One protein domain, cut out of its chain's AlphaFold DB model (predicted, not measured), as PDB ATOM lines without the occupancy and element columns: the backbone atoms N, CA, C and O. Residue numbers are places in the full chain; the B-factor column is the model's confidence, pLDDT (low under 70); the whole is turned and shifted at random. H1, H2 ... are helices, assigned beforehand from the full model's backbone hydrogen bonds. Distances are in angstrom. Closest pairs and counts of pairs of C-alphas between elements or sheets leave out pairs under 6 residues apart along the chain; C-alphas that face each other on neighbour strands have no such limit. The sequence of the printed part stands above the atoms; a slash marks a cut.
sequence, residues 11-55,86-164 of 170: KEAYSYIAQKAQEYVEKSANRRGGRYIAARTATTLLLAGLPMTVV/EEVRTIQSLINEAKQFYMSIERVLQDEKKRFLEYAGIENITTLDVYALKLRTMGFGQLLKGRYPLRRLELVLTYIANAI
ATOM      1  N   LYS A  11      23.258 -49.582 -46.671       95.81
ATOM      2  CA  LYS A  11      24.204 -49.954 -45.617       95.81
ATOM      3  C   LYS A  11      25.490 -50.532 -46.192       95.81
ATOM      4  O   LYS A  11      26.560 -50.080 -45.805       95.81
ATOM      5  N   GLU A  12      25.396 -51.472 -47.131       96.25
ATOM      6  CA  GLU A  12      26.575 -52.026 -47.814       96.25
ATOM      7  C   GLU A  12      27.344 -50.943 -48.572       96.25
ATOM      8  O   GLU A  12      28.569 -50.883 -48.487       96.25
ATOM      9  N   ALA A  13      26.630 -50.044 -49.252       97.25
ATOM     10  CA  ALA A  13      27.214 -48.907 -49.945       97.25
ATOM     11  C   ALA A  13      27.992 -47.983 -48.993       97.25
ATOM     12  O   ALA A  13      29.146 -47.654 -49.259       97.25
ATOM     13  N   TYR A  14      27.396 -47.597 -47.860       98.19
ATOM     14  CA  TYR A  14      28.076 -46.777 -46.854       98.19
ATOM     15  C   TYR A  14      29.291 -47.496 -46.248       98.19
ATOM     16  O   TYR A  14      30.369 -46.911 -46.140       98.19
ATOM     17  N   SER A  15      29.139 -48.777 -45.900       97.75
ATOM     18  CA  SER A  15      30.221 -49.602 -45.354       97.75
ATOM     19  C   SER A  15      31.393 -49.739 -46.321       97.75
ATOM     20  O   SER A  15      32.537 -49.657 -45.885       97.75
ATOM     21  N   TYR A  16      31.135 -49.872 -47.625       97.38
ATOM     22  CA  TYR A  16      32.188 -49.877 -48.640       97.38
ATOM     23  C   TYR A  16      32.995 -48.573 -48.634       97.38
ATOM     24  O   TYR A  16      34.224 -48.610 -48.607       97.38
ATOM     25  N   ILE A  17      32.323 -47.416 -48.608       97.88
ATOM     26  CA  ILE A  17      33.002 -46.109 -48.569       97.88
ATOM     27  C   ILE A  17      33.841 -45.987 -47.293       97.88
ATOM     28  O   ILE A  17      34.992 -45.561 -47.361       97.88
ATOM     29  N   ALA A  18      33.295 -46.392 -46.142       98.00
ATOM     30  CA  ALA A  18      34.006 -46.371 -44.866       98.00
ATOM     31  C   ALA A  18      35.247 -47.281 -44.873       98.00
ATOM     32  O   ALA A  18      36.324 -46.855 -44.459       98.00
ATOM     33  N   GLN A  19      35.126 -48.493 -45.418       97.88
ATOM     34  CA  GLN A  19      36.253 -49.410 -45.576       97.88
ATOM     35  C   GLN A  19      37.334 -48.809 -46.487       97.88
ATOM     36  O   GLN A  19      38.507 -48.773 -46.120       97.88
ATOM     37  N   LYS A  20      36.960 -48.270 -47.654       97.75
ATOM     38  CA  LYS A  20      37.923 -47.630 -48.561       97.75
ATOM     39  C   LYS A  20      38.576 -46.399 -47.953       97.75
ATOM     40  O   LYS A  20      39.747 -46.141 -48.224       97.75
ATOM     41  N   ALA A  21      37.850 -45.640 -47.137       97.38
ATOM     42  CA  ALA A  21      38.409 -44.508 -46.411       97.38
ATOM     43  C   ALA A  21      39.503 -44.958 -45.437       97.38
ATOM     44  O   ALA A  21      40.552 -44.315 -45.372       97.38
ATOM     45  N   GLN A  22      39.292 -46.074 -44.735       96.44
ATOM     46  CA  GLN A  22      40.306 -46.671 -43.871       96.44
ATOM     47  C   GLN A  22      41.542 -47.108 -44.674       96.44
ATOM     48  O   GLN A  22      42.646 -46.657 -44.369       96.44
ATOM     49  N   GLU A  23      41.362 -47.882 -45.751       95.62
ATOM     50  CA  GLU A  23      42.468 -48.331 -46.617       95.62
ATOM     51  C   GLU A  23      43.271 -47.137 -47.191       95.62
ATOM     52  O   GLU A  23      44.507 -47.143 -47.227       95.62
ATOM     53  N   TYR A  24      42.583 -46.062 -47.599       95.31
ATOM     54  CA  TYR A  24      43.210 -44.840 -48.117       95.31
ATOM     55  C   TYR A  24      44.050 -44.108 -47.060       95.31
ATOM     56  O   TYR A  24      45.148 -43.613 -47.351       95.31
ATOM     57  N   VAL A  25      43.545 -44.032 -45.826       94.12
ATOM     58  CA  VAL A  25      44.248 -43.423 -44.691       94.12
ATOM     59  C   VAL A  25      45.484 -44.238 -44.316       94.12
ATOM     60  O   VAL A  25      46.553 -43.653 -44.140       94.12
ATOM     61  N   GLU A  26      45.374 -45.564 -44.252       91.62
ATOM     62  CA  GLU A  26      46.496 -46.468 -43.963       91.62
ATOM     63  C   GLU A  26      47.608 -46.324 -45.010       91.62
ATOM     64  O   GLU A  26      48.773 -46.122 -44.667       91.62
ATOM     65  N   LYS A  27      47.250 -46.274 -46.300       88.50
ATOM     66  CA  LYS A  27      48.206 -45.989 -47.383       88.50
ATOM     67  C   LYS A  27      48.876 -44.616 -47.230       88.50
ATOM     68  O   LYS A  27      50.036 -44.438 -47.612       88.50
ATOM     69  N   SER A  28      48.155 -43.641 -46.683       84.06
ATOM     70  CA  SER A  28      48.647 -42.280 -46.460       84.06
ATOM     71  C   SER A  28      49.522 -42.144 -45.210       84.06
ATOM     72  O   SER A  28      50.284 -41.180 -45.133       84.06
ATOM     73  N   ALA A  29      49.493 -43.100 -44.272       77.75
ATOM     74  CA  ALA A  29      50.362 -43.103 -43.088       77.75
ATOM     75  C   ALA A  29      51.852 -43.059 -43.475       77.75
ATOM     76  O   ALA A  29      52.652 -42.356 -42.856       77.75
ATOM     77  N   ASN A  30      52.198 -43.696 -44.596       68.00
ATOM     78  CA  ASN A  30      53.551 -43.706 -45.153       68.00
ATOM     79  C   ASN A  30      54.020 -42.338 -45.691       68.00
ATOM     80  O   ASN A  30      55.208 -42.160 -45.947       68.00
ATOM     81  N   ARG A  31      53.121 -41.354 -45.862       67.50
ATOM     82  CA  ARG A  31      53.437 -40.024 -46.421       67.50
ATOM     83  C   ARG A  31      53.872 -38.979 -45.373       67.50
ATOM     84  O   ARG A  31      54.269 -37.894 -45.779       67.50
ATOM     85  N   ARG A  32      53.844 -39.329 -44.073       65.81
ATOM     86  CA  ARG A  32      54.194 -38.529 -42.869       65.81
ATOM     87  C   ARG A  32      53.479 -37.167 -42.693       65.81
ATOM     88  O   ARG A  32      53.164 -36.446 -43.637       65.81
ATOM     89  N   GLY A  33      53.270 -36.804 -41.422       76.62
ATOM     90  CA  GLY A  33      52.883 -35.467 -40.946       76.62
ATOM     91  C   GLY A  33      51.545 -34.954 -41.484       76.62
ATOM     92  O   GLY A  33      50.510 -35.604 -41.344       76.62
ATOM     93  N   GLY A  34      51.566 -33.786 -42.132       88.19
ATOM     94  CA  GLY A  34      50.351 -33.076 -42.540       88.19
ATOM     95  C   GLY A  34      49.488 -33.815 -43.565       88.19
ATOM     96  O   GLY A  34      48.264 -33.754 -43.481       88.19
ATOM     97  N   ARG A  35      50.082 -34.565 -44.506       89.94
ATOM     98  CA  ARG A  35      49.303 -35.268 -45.548       89.94
ATOM     99  C   ARG A  35      48.460 -36.404 -44.981       89.94
ATOM    100  O   ARG A  35      47.340 -36.606 -45.438       89.94
ATOM    101  N   TYR A  36      48.974 -37.109 -43.976       93.19
ATOM    102  CA  TYR A  36      48.218 -38.138 -43.265       93.19
ATOM    103  C   TYR A  36      47.015 -37.530 -42.531       93.19
ATOM    104  O   TYR A  36      45.893 -38.017 -42.671       93.19
ATOM    105  N   ILE A  37      47.227 -36.417 -41.824       95.12
ATOM    106  CA  ILE A  37      46.155 -35.708 -41.116       95.12
ATOM    107  C   ILE A  37      45.133 -35.120 -42.086       95.12
ATOM    108  O   ILE A  37      43.934 -35.243 -41.849       95.12
ATOM    109  N   ALA A  38      45.568 -34.560 -43.215       95.44
ATOM    110  CA  ALA A  38      44.667 -34.071 -44.253       95.44
ATOM    111  C   ALA A  38      43.813 -35.201 -44.851       95.44
ATOM    112  O   ALA A  38      42.603 -35.031 -44.987       95.44
ATOM    113  N   ALA A  39      44.407 -36.365 -45.141       96.19
ATOM    114  CA  ALA A  39      43.676 -37.533 -45.627       96.19
ATOM    115  C   ALA A  39      42.621 -38.002 -44.613       96.19
ATOM    116  O   ALA A  39      41.461 -38.164 -44.985       96.19
ATOM    117  N   ARG A  40      42.994 -38.135 -43.330       96.88
ATOM    118  CA  ARG A  40      42.054 -38.473 -42.244       96.88
ATOM    119  C   ARG A  40      40.933 -37.455 -42.117       96.88
ATOM    120  O   ARG A  40      39.770 -37.823 -42.076       96.88
ATOM    121  N   THR A  41      41.277 -36.173 -42.096       97.56
ATOM    122  CA  THR A  41      40.301 -35.089 -41.959       97.56
ATOM    123  C   THR A  41      39.313 -35.102 -43.123       97.56
ATOM    124  O   THR A  41      38.105 -35.056 -42.904       97.56
ATOM    125  N   ALA A  42      39.801 -35.223 -44.360       97.88
ATOM    126  CA  ALA A  42      38.957 -35.229 -45.549       97.88
ATOM    127  C   ALA A  42      38.014 -36.441 -45.588       97.88
ATOM    128  O   ALA A  42      36.828 -36.282 -45.881       97.88
ATOM    129  N   THR A  43      38.504 -37.644 -45.273       98.00
ATOM    130  CA  THR A  43      37.658 -38.844 -45.275       98.00
ATOM    131  C   THR A  43      36.669 -38.852 -44.112       98.00
ATOM    132  O   THR A  43      35.507 -39.186 -44.327       98.00
ATOM    133  N   THR A  44      37.058 -38.402 -42.913       98.38
ATOM    134  CA  THR A  44      36.132 -38.259 -41.777       98.38
ATOM    135  C   THR A  44      35.026 -37.246 -42.072       98.38
ATOM    136  O   THR A  44      33.857 -37.546 -41.842       98.38
ATOM    137  N   LEU A  45      35.354 -36.075 -42.634       98.19
ATOM    138  CA  LEU A  45      34.342 -35.092 -43.038       98.19
ATOM    139  C   LEU A  45      33.399 -35.663 -44.100       98.19
ATOM    140  O   LEU A  45      32.187 -35.484 -44.000       98.19
ATOM    141  N   LEU A  46      33.935 -36.385 -45.088       98.25
ATOM    142  CA  LEU A  46      33.126 -37.011 -46.128       98.25
ATOM    143  C   LEU A  46      32.151 -38.044 -45.553       98.25
ATOM    144  O   LEU A  46      30.970 -37.988 -45.891       98.25
ATOM    145  N   LEU A  47      32.621 -38.945 -44.683       98.31
ATOM    146  CA  LEU A  47      31.783 -39.958 -44.028       98.31
ATOM    147  C   LEU A  47      30.716 -39.320 -43.136       98.31
ATOM    148  O   LEU A  47      29.565 -39.747 -43.163       98.31
ATOM    149  N   ALA A  48      31.055 -38.229 -42.446       97.69
ATOM    150  CA  ALA A  48      30.087 -37.442 -41.690       97.69
ATOM    151  C   ALA A  48      29.074 -36.698 -42.581       97.69
ATOM    152  O   ALA A  48      28.079 -36.172 -42.074       97.69
ATOM    153  N   GLY A  49      29.299 -36.660 -43.900       96.62
ATOM    154  CA  GLY A  49      28.460 -35.959 -44.862       96.62
ATOM    155  C   GLY A  49      28.703 -34.451 -44.910       96.62
ATOM    156  O   GLY A  49      27.857 -33.716 -45.410       96.62
ATOM    157  N   LEU A  50      29.840 -33.976 -44.400       96.69
ATOM    158  CA  LEU A  50      30.178 -32.559 -44.296       96.69
ATOM    159  C   LEU A  50      31.087 -32.100 -45.444       96.69
ATOM    160  O   LEU A  50      32.031 -32.802 -45.824       96.69
ATOM    161  N   PRO A  51      30.835 -30.916 -46.032       94.94
ATOM    162  CA  PRO A  51      31.727 -30.368 -47.040       94.94
ATOM    163  C   PRO A  51      33.043 -29.904 -46.414       94.94
ATOM    164  O   PRO A  51      33.091 -29.478 -45.264       94.94
ATOM    165  N   MET A  52      34.113 -29.919 -47.209       95.88
ATOM    166  CA  MET A  52      35.461 -29.574 -46.736       95.88
ATOM    167  C   MET A  52      35.580 -28.132 -46.228       95.88
ATOM    168  O   MET A  52      36.420 -27.859 -45.384       95.88
ATOM    169  N   THR A  53      34.714 -27.226 -46.692       92.88
ATOM    170  CA  THR A  53      34.632 -25.825 -46.241       92.88
ATOM    171  C   THR A  53      34.337 -25.690 -44.747       92.88
ATOM    172  O   THR A  53      34.686 -24.675 -44.147       92.88
ATOM    173  N   VAL A  54      33.720 -26.704 -44.136       93.88
ATOM    174  CA  VAL A  54      33.319 -26.698 -42.724       93.88
ATOM    175  C   VAL A  54      34.506 -26.543 -41.778       93.88
ATOM    176  O   VAL A  54      34.342 -26.002 -40.692       93.88
ATOM    177  N   VAL A  55      35.719 -26.924 -42.179       94.19
ATOM    178  CA  VAL A  55      36.919 -26.771 -41.334       94.19
ATOM    179  C   VAL A  55      37.220 -25.334 -40.916       94.19
ATOM    180  O   VAL A  55      37.903 -25.118 -39.915       94.19
ATOM    181  N   GLU A  86      30.387 -38.680 -31.333       96.31
ATOM    182  CA  GLU A  86      31.690 -39.248 -31.680       96.31
ATOM    183  C   GLU A  86      32.318 -38.556 -32.894       96.31
ATOM    184  O   GLU A  86      33.497 -38.194 -32.853       96.31
ATOM    185  N   GLU A  87      31.528 -38.303 -33.940       97.50
ATOM    186  CA  GLU A  87      31.978 -37.543 -35.106       97.50
ATOM    187  C   GLU A  87      32.419 -36.138 -34.705       97.50
ATOM    188  O   GLU A  87      33.480 -35.698 -35.133       97.50
ATOM    189  N   VAL A  88      31.667 -35.459 -33.832       97.44
ATOM    190  CA  VAL A  88      32.031 -34.127 -33.329       97.44
ATOM    191  C   VAL A  88      33.407 -34.132 -32.676       97.44
ATOM    192  O   VAL A  88      34.273 -33.351 -33.069       97.44
ATOM    193  N   ARG A  89      33.632 -35.036 -31.714       97.50
ATOM    194  CA  ARG A  89      34.922 -35.142 -31.012       97.50
ATOM    195  C   ARG A  89      36.065 -35.422 -31.987       97.50
ATOM    196  O   ARG A  89      37.109 -34.773 -31.921       97.50
ATOM    197  N   THR A  90      35.845 -36.347 -32.917       97.81
ATOM    198  CA  THR A  90      36.857 -36.769 -33.892       97.81
ATOM    199  C   THR A  90      37.191 -35.653 -34.881       97.81
ATOM    200  O   THR A  90      38.362 -35.338 -35.081       97.81
ATOM    201  N   ILE A  91      36.178 -35.014 -35.470       98.12
ATOM    202  CA  ILE A  91      36.348 -33.925 -36.440       98.12
ATOM    203  C   ILE A  91      37.023 -32.725 -35.781       98.12
ATOM    204  O   ILE A  91      37.959 -32.172 -36.355       98.12
ATOM    205  N   GLN A  92      36.608 -32.350 -34.567       97.62
ATOM    206  CA  GLN A  92      37.225 -31.244 -33.837       97.62
ATOM    207  C   GLN A  92      38.715 -31.500 -33.584       97.62
ATOM    208  O   GLN A  92      39.543 -30.619 -33.829       97.62
ATOM    209  N   SER A  93      39.063 -32.710 -33.132       97.31
ATOM    210  CA  SER A  93      40.457 -33.110 -32.915       97.31
ATOM    211  C   SER A  93      41.267 -33.038 -34.207       97.31
ATOM    212  O   SER A  93      42.343 -32.446 -34.220       97.31
ATOM    213  N   LEU A  94      40.737 -33.590 -35.302       96.75
ATOM    214  CA  LEU A  94      41.411 -33.607 -36.600       96.75
ATOM    215  C   LEU A  94      41.613 -32.199 -37.160       96.75
ATOM    216  O   LEU A  94      42.708 -31.884 -37.607       96.75
ATOM    217  N   ILE A  95      40.605 -31.324 -37.091       95.56
ATOM    218  CA  ILE A  95      40.736 -29.927 -37.529       95.56
ATOM    219  C   ILE A  95      41.836 -29.216 -36.733       95.56
ATOM    220  O   ILE A  95      42.656 -28.510 -37.321       95.56
ATOM    221  N   ASN A  96      41.871 -29.401 -35.412       95.00
ATOM    222  CA  ASN A  96      42.875 -28.775 -34.554       95.00
ATOM    223  C   ASN A  96      44.290 -29.284 -34.858       95.00
ATOM    224  O   ASN A  96      45.213 -28.482 -34.961       95.00
ATOM    225  N   GLU A  97      44.453 -30.592 -35.053       94.56
ATOM    226  CA  GLU A  97      45.727 -31.194 -35.450       94.56
ATOM    227  C   GLU A  97      46.163 -30.694 -36.833       94.56
ATOM    228  O   GLU A  97      47.309 -30.306 -37.042       94.56
ATOM    229  N   ALA A  98      45.235 -30.604 -37.781       92.69
ATOM    230  CA  ALA A  98      45.548 -30.195 -39.138       92.69
ATOM    231  C   ALA A  98      45.943 -28.708 -39.242       92.69
ATOM    232  O   ALA A  98      46.803 -28.357 -40.053       92.69
ATOM    233  N   LYS A  99      45.395 -27.845 -38.376       90.44
ATOM    234  CA  LYS A  99      45.811 -26.436 -38.240       90.44
ATOM    235  C   LYS A  99      47.276 -26.272 -37.819       90.44
ATOM    236  O   LYS A  99      47.861 -25.234 -38.103       90.44
ATOM    237  N   GLN A 100      47.891 -27.286 -37.202       92.25
ATOM    238  CA  GLN A 100      49.325 -27.262 -36.877       92.25
ATOM    239  C   GLN A 100      50.209 -27.384 -38.128       92.25
ATOM    240  O   GLN A 100      51.357 -26.950 -38.117       92.25
ATOM    241  N   PHE A 101      49.680 -27.957 -39.212       91.38
ATOM    242  CA  PHE A 101      50.410 -28.179 -40.464       91.38
ATOM    243  C   PHE A 101      50.044 -27.183 -41.565       91.38
ATOM    244  O   PHE A 101      50.829 -26.971 -42.490       91.38
ATOM    245  N   TYR A 102      48.845 -26.601 -41.503       89.81
ATOM    246  CA  TYR A 102      48.284 -25.803 -42.586       89.81
ATOM    247  C   TYR A 102      47.662 -24.514 -42.057       89.81
ATOM    248  O   TYR A 102      46.718 -24.548 -41.274       89.81
ATOM    249  N   MET A 103      48.118 -23.373 -42.580       83.44
ATOM    250  CA  MET A 103      47.445 -22.086 -42.366       83.44
ATOM    251  C   MET A 103      46.084 -22.015 -43.076       83.44
ATOM    252  O   MET A 103      45.151 -21.401 -42.572       83.44
ATOM    253  N   SER A 104      45.966 -22.648 -44.247       86.44
ATOM    254  CA  SER A 104      44.717 -22.790 -44.999       86.44
ATOM    255  C   SER A 104      44.620 -24.211 -45.535       86.44
ATOM    256  O   SER A 104      45.409 -24.620 -46.389       86.44
ATOM    257  N   ILE A 105      43.687 -24.990 -44.986       92.75
ATOM    258  CA  ILE A 105      43.612 -26.431 -45.243       92.75
ATOM    259  C   ILE A 105      42.530 -26.819 -46.248       92.75
ATOM    260  O   ILE A 105      42.627 -27.873 -46.867       92.75
ATOM    261  N   GLU A 106      41.519 -25.975 -46.463       94.06
ATOM    262  CA  GLU A 106      40.338 -26.329 -47.257       94.06
ATOM    263  C   GLU A 106      40.699 -26.914 -48.630       94.06
ATOM    264  O   GLU A 106      40.220 -27.992 -48.985       94.06
ATOM    265  N   ARG A 107      41.591 -26.252 -49.378       94.19
ATOM    266  CA  ARG A 107      42.034 -26.721 -50.701       94.19
ATOM    267  C   ARG A 107      42.737 -28.076 -50.624       94.19
ATOM    268  O   ARG A 107      42.489 -28.942 -51.456       94.19
ATOM    269  N   VAL A 108      43.553 -28.287 -49.591       94.69
ATOM    270  CA  VAL A 108      44.226 -29.570 -49.349       94.69
ATOM    271  C   VAL A 108      43.195 -30.668 -49.093       94.69
ATOM    272  O   VAL A 108      43.314 -31.752 -49.653       94.69
ATOM    273  N   LEU A 109      42.151 -30.393 -48.308       96.81
ATOM    274  CA  LEU A 109      41.087 -31.366 -48.040       96.81
ATOM    275  C   LEU A 109      40.229 -31.651 -49.272       96.81
ATOM    276  O   LEU A 109      39.811 -32.789 -49.472       96.81
ATOM    277  N   GLN A 110      39.966 -30.648 -50.112       96.38
ATOM    278  CA  GLN A 110      39.278 -30.851 -51.390       96.38
ATOM    279  C   GLN A 110      40.087 -31.768 -52.315       96.38
ATOM    280  O   GLN A 110      39.516 -32.699 -52.890       96.38
ATOM    281  N   ASP A 111      41.403 -31.552 -52.401       95.75
ATOM    282  CA  ASP A 111      42.316 -32.394 -53.178       95.75
ATOM    283  C   ASP A 111      42.387 -33.821 -52.613       95.75
ATOM    284  O   ASP A 111      42.301 -34.789 -53.368       95.75
ATOM    285  N   GLU A 112      42.500 -33.980 -51.290       96.38
ATOM    286  CA  GLU A 112      42.523 -35.303 -50.651       96.38
ATOM    287  C   GLU A 112      41.186 -36.039 -50.799       96.38
ATOM    288  O   GLU A 112      41.180 -37.233 -51.092       96.38
ATOM    289  N   LYS A 113      40.047 -35.339 -50.702       97.69
ATOM    290  CA  LYS A 113      38.728 -35.916 -51.001       97.69
ATOM    291  C   LYS A 113      38.671 -36.434 -52.437       97.69
ATOM    292  O   LYS A 113      38.192 -37.540 -52.661       97.69
ATOM    293  N   LYS A 114      39.142 -35.645 -53.408       97.81
ATOM    294  CA  LYS A 114      39.161 -36.047 -54.822       97.81
ATOM    295  C   LYS A 114      40.006 -37.309 -55.020       97.81
ATOM    296  O   LYS A 114      39.514 -38.280 -55.584       97.81
ATOM    297  N   ARG A 115      41.225 -37.324 -54.474       96.31
ATOM    298  CA  ARG A 115      42.133 -38.483 -54.528       96.31
ATOM    299  C   ARG A 115      41.547 -39.724 -53.865       96.31
ATOM    300  O   ARG A 115      41.741 -40.824 -54.370       96.31
ATOM    301  N   PHE A 116      40.837 -39.560 -52.749       97.56
ATOM    302  CA  PHE A 116      40.125 -40.658 -52.104       97.56
ATOM    303  C   PHE A 116      39.040 -41.239 -53.019       97.56
ATOM    304  O   PHE A 116      38.981 -42.453 -53.189       97.56
ATOM    305  N   LEU A 117      38.198 -40.392 -53.621       97.62
ATOM    306  CA  LEU A 117      37.120 -40.856 -54.501       97.62
ATOM    307  C   LEU A 117      37.662 -41.569 -55.750       97.62
ATOM    308  O   LEU A 117      37.101 -42.589 -56.137       97.62
ATOM    309  N   GLU A 118      38.768 -41.082 -56.321       96.69
ATOM    310  CA  GLU A 118      39.508 -41.750 -57.407       96.69
ATOM    311  C   GLU A 118      40.080 -43.099 -56.953       96.69
ATOM    312  O   GLU A 118      39.898 -44.122 -57.606       96.69
ATOM    313  N   TYR A 119      40.729 -43.134 -55.785       95.44
ATOM    314  CA  TYR A 119      41.257 -44.369 -55.205       95.44
ATOM    315  C   TYR A 119      40.165 -45.423 -54.968       95.44
ATOM    316  O   TYR A 119      40.395 -46.613 -55.174       95.44
ATOM    317  N   ALA A 120      38.984 -44.987 -54.536       95.69
ATOM    318  CA  ALA A 120      37.842 -45.848 -54.274       95.69
ATOM    319  C   ALA A 120      37.004 -46.159 -55.534       95.69
ATOM    320  O   ALA A 120      36.035 -46.905 -55.430       95.69
ATOM    321  N   GLY A 121      37.348 -45.608 -56.708       95.69
ATOM    322  CA  GLY A 121      36.625 -45.828 -57.968       95.69
ATOM    323  C   GLY A 121      35.190 -45.288 -57.973       95.69
ATOM    324  O   GLY A 121      34.308 -45.867 -58.610       95.69
ATOM    325  N   ILE A 122      34.936 -44.221 -57.209       96.25
ATOM    326  CA  ILE A 122      33.610 -43.631 -56.970       96.25
ATOM    327  C   ILE A 122      33.615 -42.106 -57.178       96.25
ATOM    328  O   ILE A 122      32.987 -41.353 -56.432       96.25
ATOM    329  N   GLU A 123      34.299 -41.624 -58.215       95.88
ATOM    330  CA  GLU A 123      34.511 -40.191 -58.496       95.88
ATOM    331  C   GLU A 123      33.207 -39.398 -58.664       95.88
ATOM    332  O   GLU A 123      33.158 -38.196 -58.406       95.88
ATOM    333  N   ASN A 124      32.133 -40.076 -59.069       93.75
ATOM    334  CA  ASN A 124      30.824 -39.474 -59.328       93.75
ATOM    335  C   ASN A 124      29.961 -39.279 -58.066       93.75
ATOM    336  O   ASN A 124      28.801 -38.863 -58.174       93.75
ATOM    337  N   ILE A 125      30.499 -39.587 -56.883       95.19
ATOM    338  CA  ILE A 125      29.824 -39.440 -55.590       95.19
ATOM    339  C   ILE A 125      30.198 -38.104 -54.947       95.19
ATOM    340  O   ILE A 125      31.353 -37.687 -54.892       95.19
ATOM    341  N   THR A 126      29.189 -37.424 -54.422       95.44
ATOM    342  CA  THR A 126      29.303 -36.157 -53.708       95.44
ATOM    343  C   THR A 126      29.184 -36.368 -52.204       95.44
ATOM    344  O   THR A 126      28.652 -37.363 -51.719       95.44
ATOM    345  N   THR A 127      29.593 -35.361 -51.438       95.50
ATOM    346  CA  THR A 127      29.387 -35.321 -49.988       95.50
ATOM    347  C   THR A 127      27.915 -35.484 -49.588       95.50
ATOM    348  O   THR A 127      27.624 -36.128 -48.584       95.50
ATOM    349  N   LEU A 128      26.978 -34.943 -50.376       95.00
ATOM    350  CA  LEU A 128      25.545 -35.082 -50.107       95.00
ATOM    351  C   LEU A 128      25.065 -36.527 -50.299       95.00
ATOM    352  O   LEU A 128      24.203 -36.980 -49.552       95.00
ATOM    353  N   ASP A 129      25.632 -37.251 -51.262       97.50
ATOM    354  CA  ASP A 129      25.297 -38.658 -51.485       97.50
ATOM    355  C   ASP A 129      25.758 -39.522 -50.297       97.50
ATOM    356  O   ASP A 129      24.999 -40.354 -49.803       97.50
ATOM    357  N   VAL A 130      26.968 -39.272 -49.776       97.88
ATOM    358  CA  VAL A 130      27.478 -39.960 -48.575       97.88
ATOM    359  C   VAL A 130      26.640 -39.610 -47.345       97.88
ATOM    360  O   VAL A 130      26.275 -40.503 -46.580       97.88
ATOM    361  N   TYR A 131      26.249 -38.340 -47.195       97.38
ATOM    362  CA  TYR A 131      25.333 -37.909 -46.137       97.38
ATOM    363  C   TYR A 131      23.982 -38.635 -46.210       97.38
ATOM    364  O   TYR A 131      23.450 -39.068 -45.189       97.38
ATOM    365  N   ALA A 132      23.434 -38.805 -47.416       97.19
ATOM    366  CA  ALA A 132      22.177 -39.513 -47.617       97.19
ATOM    367  C   ALA A 132      22.273 -40.992 -47.224       97.19
ATOM    368  O   ALA A 132      21.374 -41.502 -46.553       97.19
ATOM    369  N   LEU A 133      23.368 -41.664 -47.590       97.69
ATOM    370  CA  LEU A 133      23.631 -43.039 -47.169       97.69
ATOM    371  C   LEU A 133      23.755 -43.134 -45.641       97.69
ATOM    372  O   LEU A 133      23.058 -43.940 -45.029       97.69
ATOM    373  N   LYS A 134      24.550 -42.254 -45.017       97.44
ATOM    374  CA  LYS A 134      24.701 -42.171 -43.556       97.44
ATOM    375  C   LYS A 134      23.359 -42.006 -42.839       97.44
ATOM    376  O   LYS A 134      23.051 -42.745 -41.912       97.44
ATOM    377  N   LEU A 135      22.537 -41.035 -43.243       96.69
ATOM    378  CA  LEU A 135      21.255 -40.808 -42.571       96.69
ATOM    379  C   LEU A 135      20.354 -42.038 -42.638       96.69
ATOM    380  O   LEU A 135      19.664 -42.347 -41.674       96.69
ATOM    381  N   ARG A 136      20.365 -42.754 -43.760       95.56
ATOM    382  CA  ARG A 136      19.554 -43.957 -43.919       95.56
ATOM    383  C   ARG A 136      20.063 -45.115 -43.067       95.56
ATOM    384  O   ARG A 136      19.246 -45.780 -42.435       95.56
ATOM    385  N   THR A 137      21.380 -45.299 -42.945       95.25
ATOM    386  CA  THR A 137      21.946 -46.314 -42.035       95.25
ATOM    387  C   THR A 137      21.661 -46.022 -40.564       95.25
ATOM    388  O   THR A 137      21.550 -46.956 -39.774       95.25
ATOM    389  N   MET A 138      21.481 -44.749 -40.205       94.25
ATOM    390  CA  MET A 138      21.099 -44.309 -38.860       94.25
ATOM    391  C   MET A 138      19.580 -44.312 -38.602       94.25
ATOM    392  O   MET A 138      19.158 -43.955 -37.508       94.25
ATOM    393  N   GLY A 139      18.742 -44.663 -39.584       94.12
ATOM    394  CA  GLY A 139      17.279 -44.597 -39.437       94.12
ATOM    395  C   GLY A 139      16.695 -43.176 -39.505       94.12
ATOM    396  O   GLY A 139      15.550 -42.951 -39.123       94.12
ATOM    397  N   PHE A 140      17.461 -42.213 -40.021       94.12
ATOM    398  CA  PHE A 140      17.079 -40.810 -40.205       94.12
ATOM    399  C   PHE A 140      16.763 -40.446 -41.667       94.12
ATOM    400  O   PHE A 140      16.819 -39.277 -42.059       94.12
ATOM    401  N   GLY A 141      16.409 -41.431 -42.499       91.38
ATOM    402  CA  GLY A 141      16.118 -41.233 -43.925       91.38
ATOM    403  C   GLY A 141      14.999 -40.219 -44.213       91.38
ATOM    404  O   GLY A 141      15.020 -39.553 -45.245       91.38
ATOM    405  N   GLN A 142      14.061 -40.027 -43.286       91.69
ATOM    406  CA  GLN A 142      12.999 -39.018 -43.348       91.69
ATOM    407  C   GLN A 142      13.530 -37.582 -43.464       91.69
ATOM    408  O   GLN A 142      12.892 -36.751 -44.111       91.69
ATOM    409  N   LEU A 143      14.720 -37.294 -42.919       91.19
ATOM    410  CA  LEU A 143      15.352 -35.970 -43.005       91.19
ATOM    411  C   LEU A 143      15.807 -35.622 -44.434       91.19
ATOM    412  O   LEU A 143      16.103 -34.465 -44.730       91.19
ATOM    413  N   LEU A 144      15.835 -36.606 -45.337       90.94
ATOM    414  CA  LEU A 144      16.174 -36.425 -46.747       90.94
ATOM    415  C   LEU A 144      14.972 -36.040 -47.618       90.94
ATOM    416  O   LEU A 144      15.156 -35.721 -48.798       90.94
ATOM    417  N   LYS A 145      13.744 -36.070 -47.082       88.19
ATOM    418  CA  LYS A 145      12.526 -35.791 -47.855       88.19
ATOM    419  C   LYS A 145      12.594 -34.390 -48.474       88.19
ATOM    420  O   LYS A 145      12.809 -33.402 -47.781       88.19
ATOM    421  N   GLY A 146      12.456 -34.317 -49.800       84.69
ATOM    422  CA  GLY A 146      12.569 -33.068 -50.569       84.69
ATOM    423  C   GLY A 146      13.993 -32.507 -50.705       84.69
ATOM    424  O   GLY A 146      14.183 -31.525 -51.413       84.69
ATOM    425  N   ARG A 147      14.997 -33.124 -50.066       85.75
ATOM    426  CA  ARG A 147      16.406 -32.687 -50.091       85.75
ATOM    427  C   ARG A 147      17.307 -33.610 -50.909       85.75
ATOM    428  O   ARG A 147      18.355 -33.170 -51.374       85.75
ATOM    429  N   TYR A 148      16.913 -34.872 -51.087       92.38
ATOM    430  CA  TYR A 148      17.686 -35.860 -51.835       92.38
ATOM    431  C   TYR A 148      16.782 -36.749 -52.713       92.38
ATOM    432  O   TYR A 148      15.946 -37.482 -52.178       92.38
ATOM    433  N   PRO A 149      16.916 -36.699 -54.053       92.88
ATOM    434  CA  PRO A 149      16.077 -37.485 -54.959       92.88
ATOM    435  C   PRO A 149      16.353 -38.995 -54.888       92.88
ATOM    436  O   PRO A 149      17.508 -39.417 -54.917       92.88
ATOM    437  N   LEU A 150      15.301 -39.824 -54.923       90.44
ATOM    438  CA  LEU A 150      15.438 -41.293 -54.977       90.44
ATOM    439  C   LEU A 150      16.226 -41.762 -56.207       90.44
ATOM    440  O   LEU A 150      17.122 -42.586 -56.090       90.44
ATOM    441  N   ARG A 151      15.991 -41.149 -57.371       92.50
ATOM    442  CA  ARG A 151      16.750 -41.458 -58.592       92.50
ATOM    443  C   ARG A 151      18.254 -41.205 -58.439       92.50
ATOM    444  O   ARG A 151      19.067 -41.909 -59.030       92.50
ATOM    445  N   ARG A 152      18.648 -40.199 -57.644       95.25
ATOM    446  CA  ARG A 152      20.068 -39.951 -57.344       95.25
ATOM    447  C   ARG A 152      20.634 -41.068 -56.471       95.25
ATOM    448  O   ARG A 152      21.748 -41.510 -56.733       95.25
ATOM    449  N   LEU A 153      19.863 -41.558 -55.500       94.25
ATOM    450  CA  LEU A 153      20.242 -42.709 -54.681       94.25
ATOM    451  C   LEU A 153      20.518 -43.953 -55.531       94.25
ATOM    452  O   LEU A 153      21.574 -44.554 -55.384       94.25
ATOM    453  N   GLU A 154      19.615 -44.302 -56.446       93.50
ATOM    454  CA  GLU A 154      19.754 -45.473 -57.328       93.50
ATOM    455  C   GLU A 154      21.035 -45.419 -58.175       93.50
ATOM    456  O   GLU A 154      21.759 -46.412 -58.298       93.50
ATOM    457  N   LEU A 155      21.356 -44.239 -58.719       95.06
ATOM    458  CA  LEU A 155      22.602 -44.014 -59.454       95.06
ATOM    459  C   LEU A 155      23.830 -44.195 -58.559       95.06
ATOM    460  O   LEU A 155      24.783 -44.857 -58.959       95.06
ATOM    461  N   VAL A 156      23.801 -43.640 -57.345       96.00
ATOM    462  CA  VAL A 156      24.898 -43.764 -56.374       96.00
ATOM    463  C   VAL A 156      25.132 -45.224 -55.991       96.00
ATOM    464  O   VAL A 156      26.275 -45.675 -56.022       96.00
ATOM    465  N   LEU A 157      24.071 -45.985 -55.708       95.62
ATOM    466  CA  LEU A 157      24.183 -47.417 -55.417       95.62
ATOM    467  C   LEU A 157      24.775 -48.182 -56.607       95.62
ATOM    468  O   LEU A 157      25.638 -49.031 -56.415       95.62
ATOM    469  N   THR A 158      24.387 -47.830 -57.834       93.75
ATOM    470  CA  THR A 158      24.936 -48.438 -59.056       93.75
ATOM    471  C   THR A 158      26.422 -48.111 -59.243       93.75
ATOM    472  O   THR A 158      27.210 -48.995 -59.577       93.75
ATOM    473  N   TYR A 159      26.840 -46.860 -59.010       94.06
ATOM    474  CA  TYR A 159      28.253 -46.474 -59.082       94.06
ATOM    475  C   TYR A 159      29.105 -47.262 -58.086       94.06
ATOM    476  O   TYR A 159      30.155 -47.778 -58.463       94.06
ATOM    477  N   ILE A 160      28.628 -47.411 -56.848       95.19
ATOM    478  CA  ILE A 160      29.341 -48.166 -55.811       95.19
ATOM    479  C   ILE A 160      29.338 -49.667 -56.128       95.19
ATOM    480  O   ILE A 160      30.374 -50.310 -55.988       95.19
ATOM    481  N   ALA A 161      28.224 -50.227 -56.607       94.00
ATOM    482  CA  ALA A 161      28.154 -51.633 -57.012       94.00
ATOM    483  C   ALA A 161      29.200 -51.955 -58.090       94.00
ATOM    484  O   ALA A 161      29.966 -52.907 -57.950       94.00
ATOM    485  N   ASN A 162      29.318 -51.094 -59.104       92.12
ATOM    486  CA  ASN A 162      30.338 -51.233 -60.142       92.12
ATOM    487  C   ASN A 162      31.768 -51.125 -59.579       92.12
ATOM    488  O   ASN A 162      32.661 -51.836 -60.038       92.12
ATOM    489  N   ALA A 163      32.004 -50.252 -58.594       92.19
ATOM    490  CA  ALA A 163      33.308 -50.115 -57.937       92.19
ATOM    491  C   ALA A 163      33.678 -51.347 -57.088       92.19
ATOM    492  O   ALA A 163      34.849 -51.717 -57.004       92.19
ATOM    493  N   ILE A 164      32.688 -52.015 -56.485       92.00
ATOM    494  CA  ILE A 164      32.869 -53.280 -55.758       92.00
ATOM    495  C   ILE A 164      33.249 -54.415 -56.720       92.00
ATOM    496  O   ILE A 164      34.130 -55.218 -56.409       92.00
TER     497      ILE A 164
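AT A GLANCE: This is residues 11 to 55 and 86 to 164 of the 170 residues of an uncharacterized protein of Thermofilum sp (UniProt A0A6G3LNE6). A helical hairpin, H1 and H2, lies along the longest axis, with H4 and H5 packed on two further sides of H2, so that H2 sits in the middle of one half of the body. At the other end, around the first residues of H1, H6 and H8 stand crosswise, and the small H7 sits at the far end beside H6. The printed part has 124 residues with eight named helices, H1 to H8 in order, and no named strand; the class is all helix. It is compact, with a radius of gyration of the C-alphas of 14.4 A, and spans 41 by 27 by 22 A.

IN THESE COORDINATES: H1, residues 11 to 29, begins with C-alpha 11 at (24.204, -49.954, -45.617) and is 27.2 A long. H2, residues 34 to 47, is 19.9 A long and ends with C-alpha 47 at (31.783, -39.958, -44.028). H3 is residues 52 to 55. H4, residues 86 to 99, is 20.2 A long, and H5, residues 106 to 119, is 19.7 A. H6, residues 127 to 137, is 15.5 A long; H7 is residues 141 to 144. H8, residues 150 to 164, is 21.2 A long and ends with C-alpha 164 at (32.869, -53.280, -55.758).

HOW THE PARTS SIT: H2 is the hub, touching five helices. It forms a hairpin with H1, at a shallow tilt of 5 degrees, opposite ways; their closest C-alphas, Ser 28 and Tyr 36, are 5.2 A apart. H4 touches H2 at a shallow tilt of 30 degrees, opposite ways, closest at C-alphas Thr 41 and Leu 94, 5.7 A. H5 touches H2 and is only just about perpendicular to it, at 73 degrees, with C-alphas Ala 42 and Leu 109 closest at 5.1 A. H2 and H3 only just touch, with 3 pairs of C-alphas within 8 A, and only at the corner by their link; their closest C-alphas are Leu 45 and Met 52, 6.7 A. With residues 46 to 47 alone, H2 touches H6, closest at C-alphas Leu 46 and Thr 127, 5.6 A. H1 touches H8 with residues 13 to 16 alone, the closest C-alphas being Ala 13 and Ile 160, 6.3 A. H6 and H8 touch, about perpendicular at 87 degrees, with C-alphas Asp 129 and Val 156 closest at 7.1 A. H7 touches H6, closest at C-alphas Leu 135 and Gly 141, 5.3 A. H4 and H8 are apart. Every O i to N i+4 pair is within hydrogen-bond range in H1, H2, H4, H5, H6 and H8; H3 and H7 are too short for such a pair.

THE WHOLE: The two C-alphas farthest apart, Asn 30 and Gly 146, are 42.7 A apart. Residues 56 to 85 are not printed, and C-alphas 55 and 86 are 16.6 A apart across this cut. Of the links printed whole, none is long. Mean pLDDT of the printed part is 93.8; residues 30 to 32 are under 70.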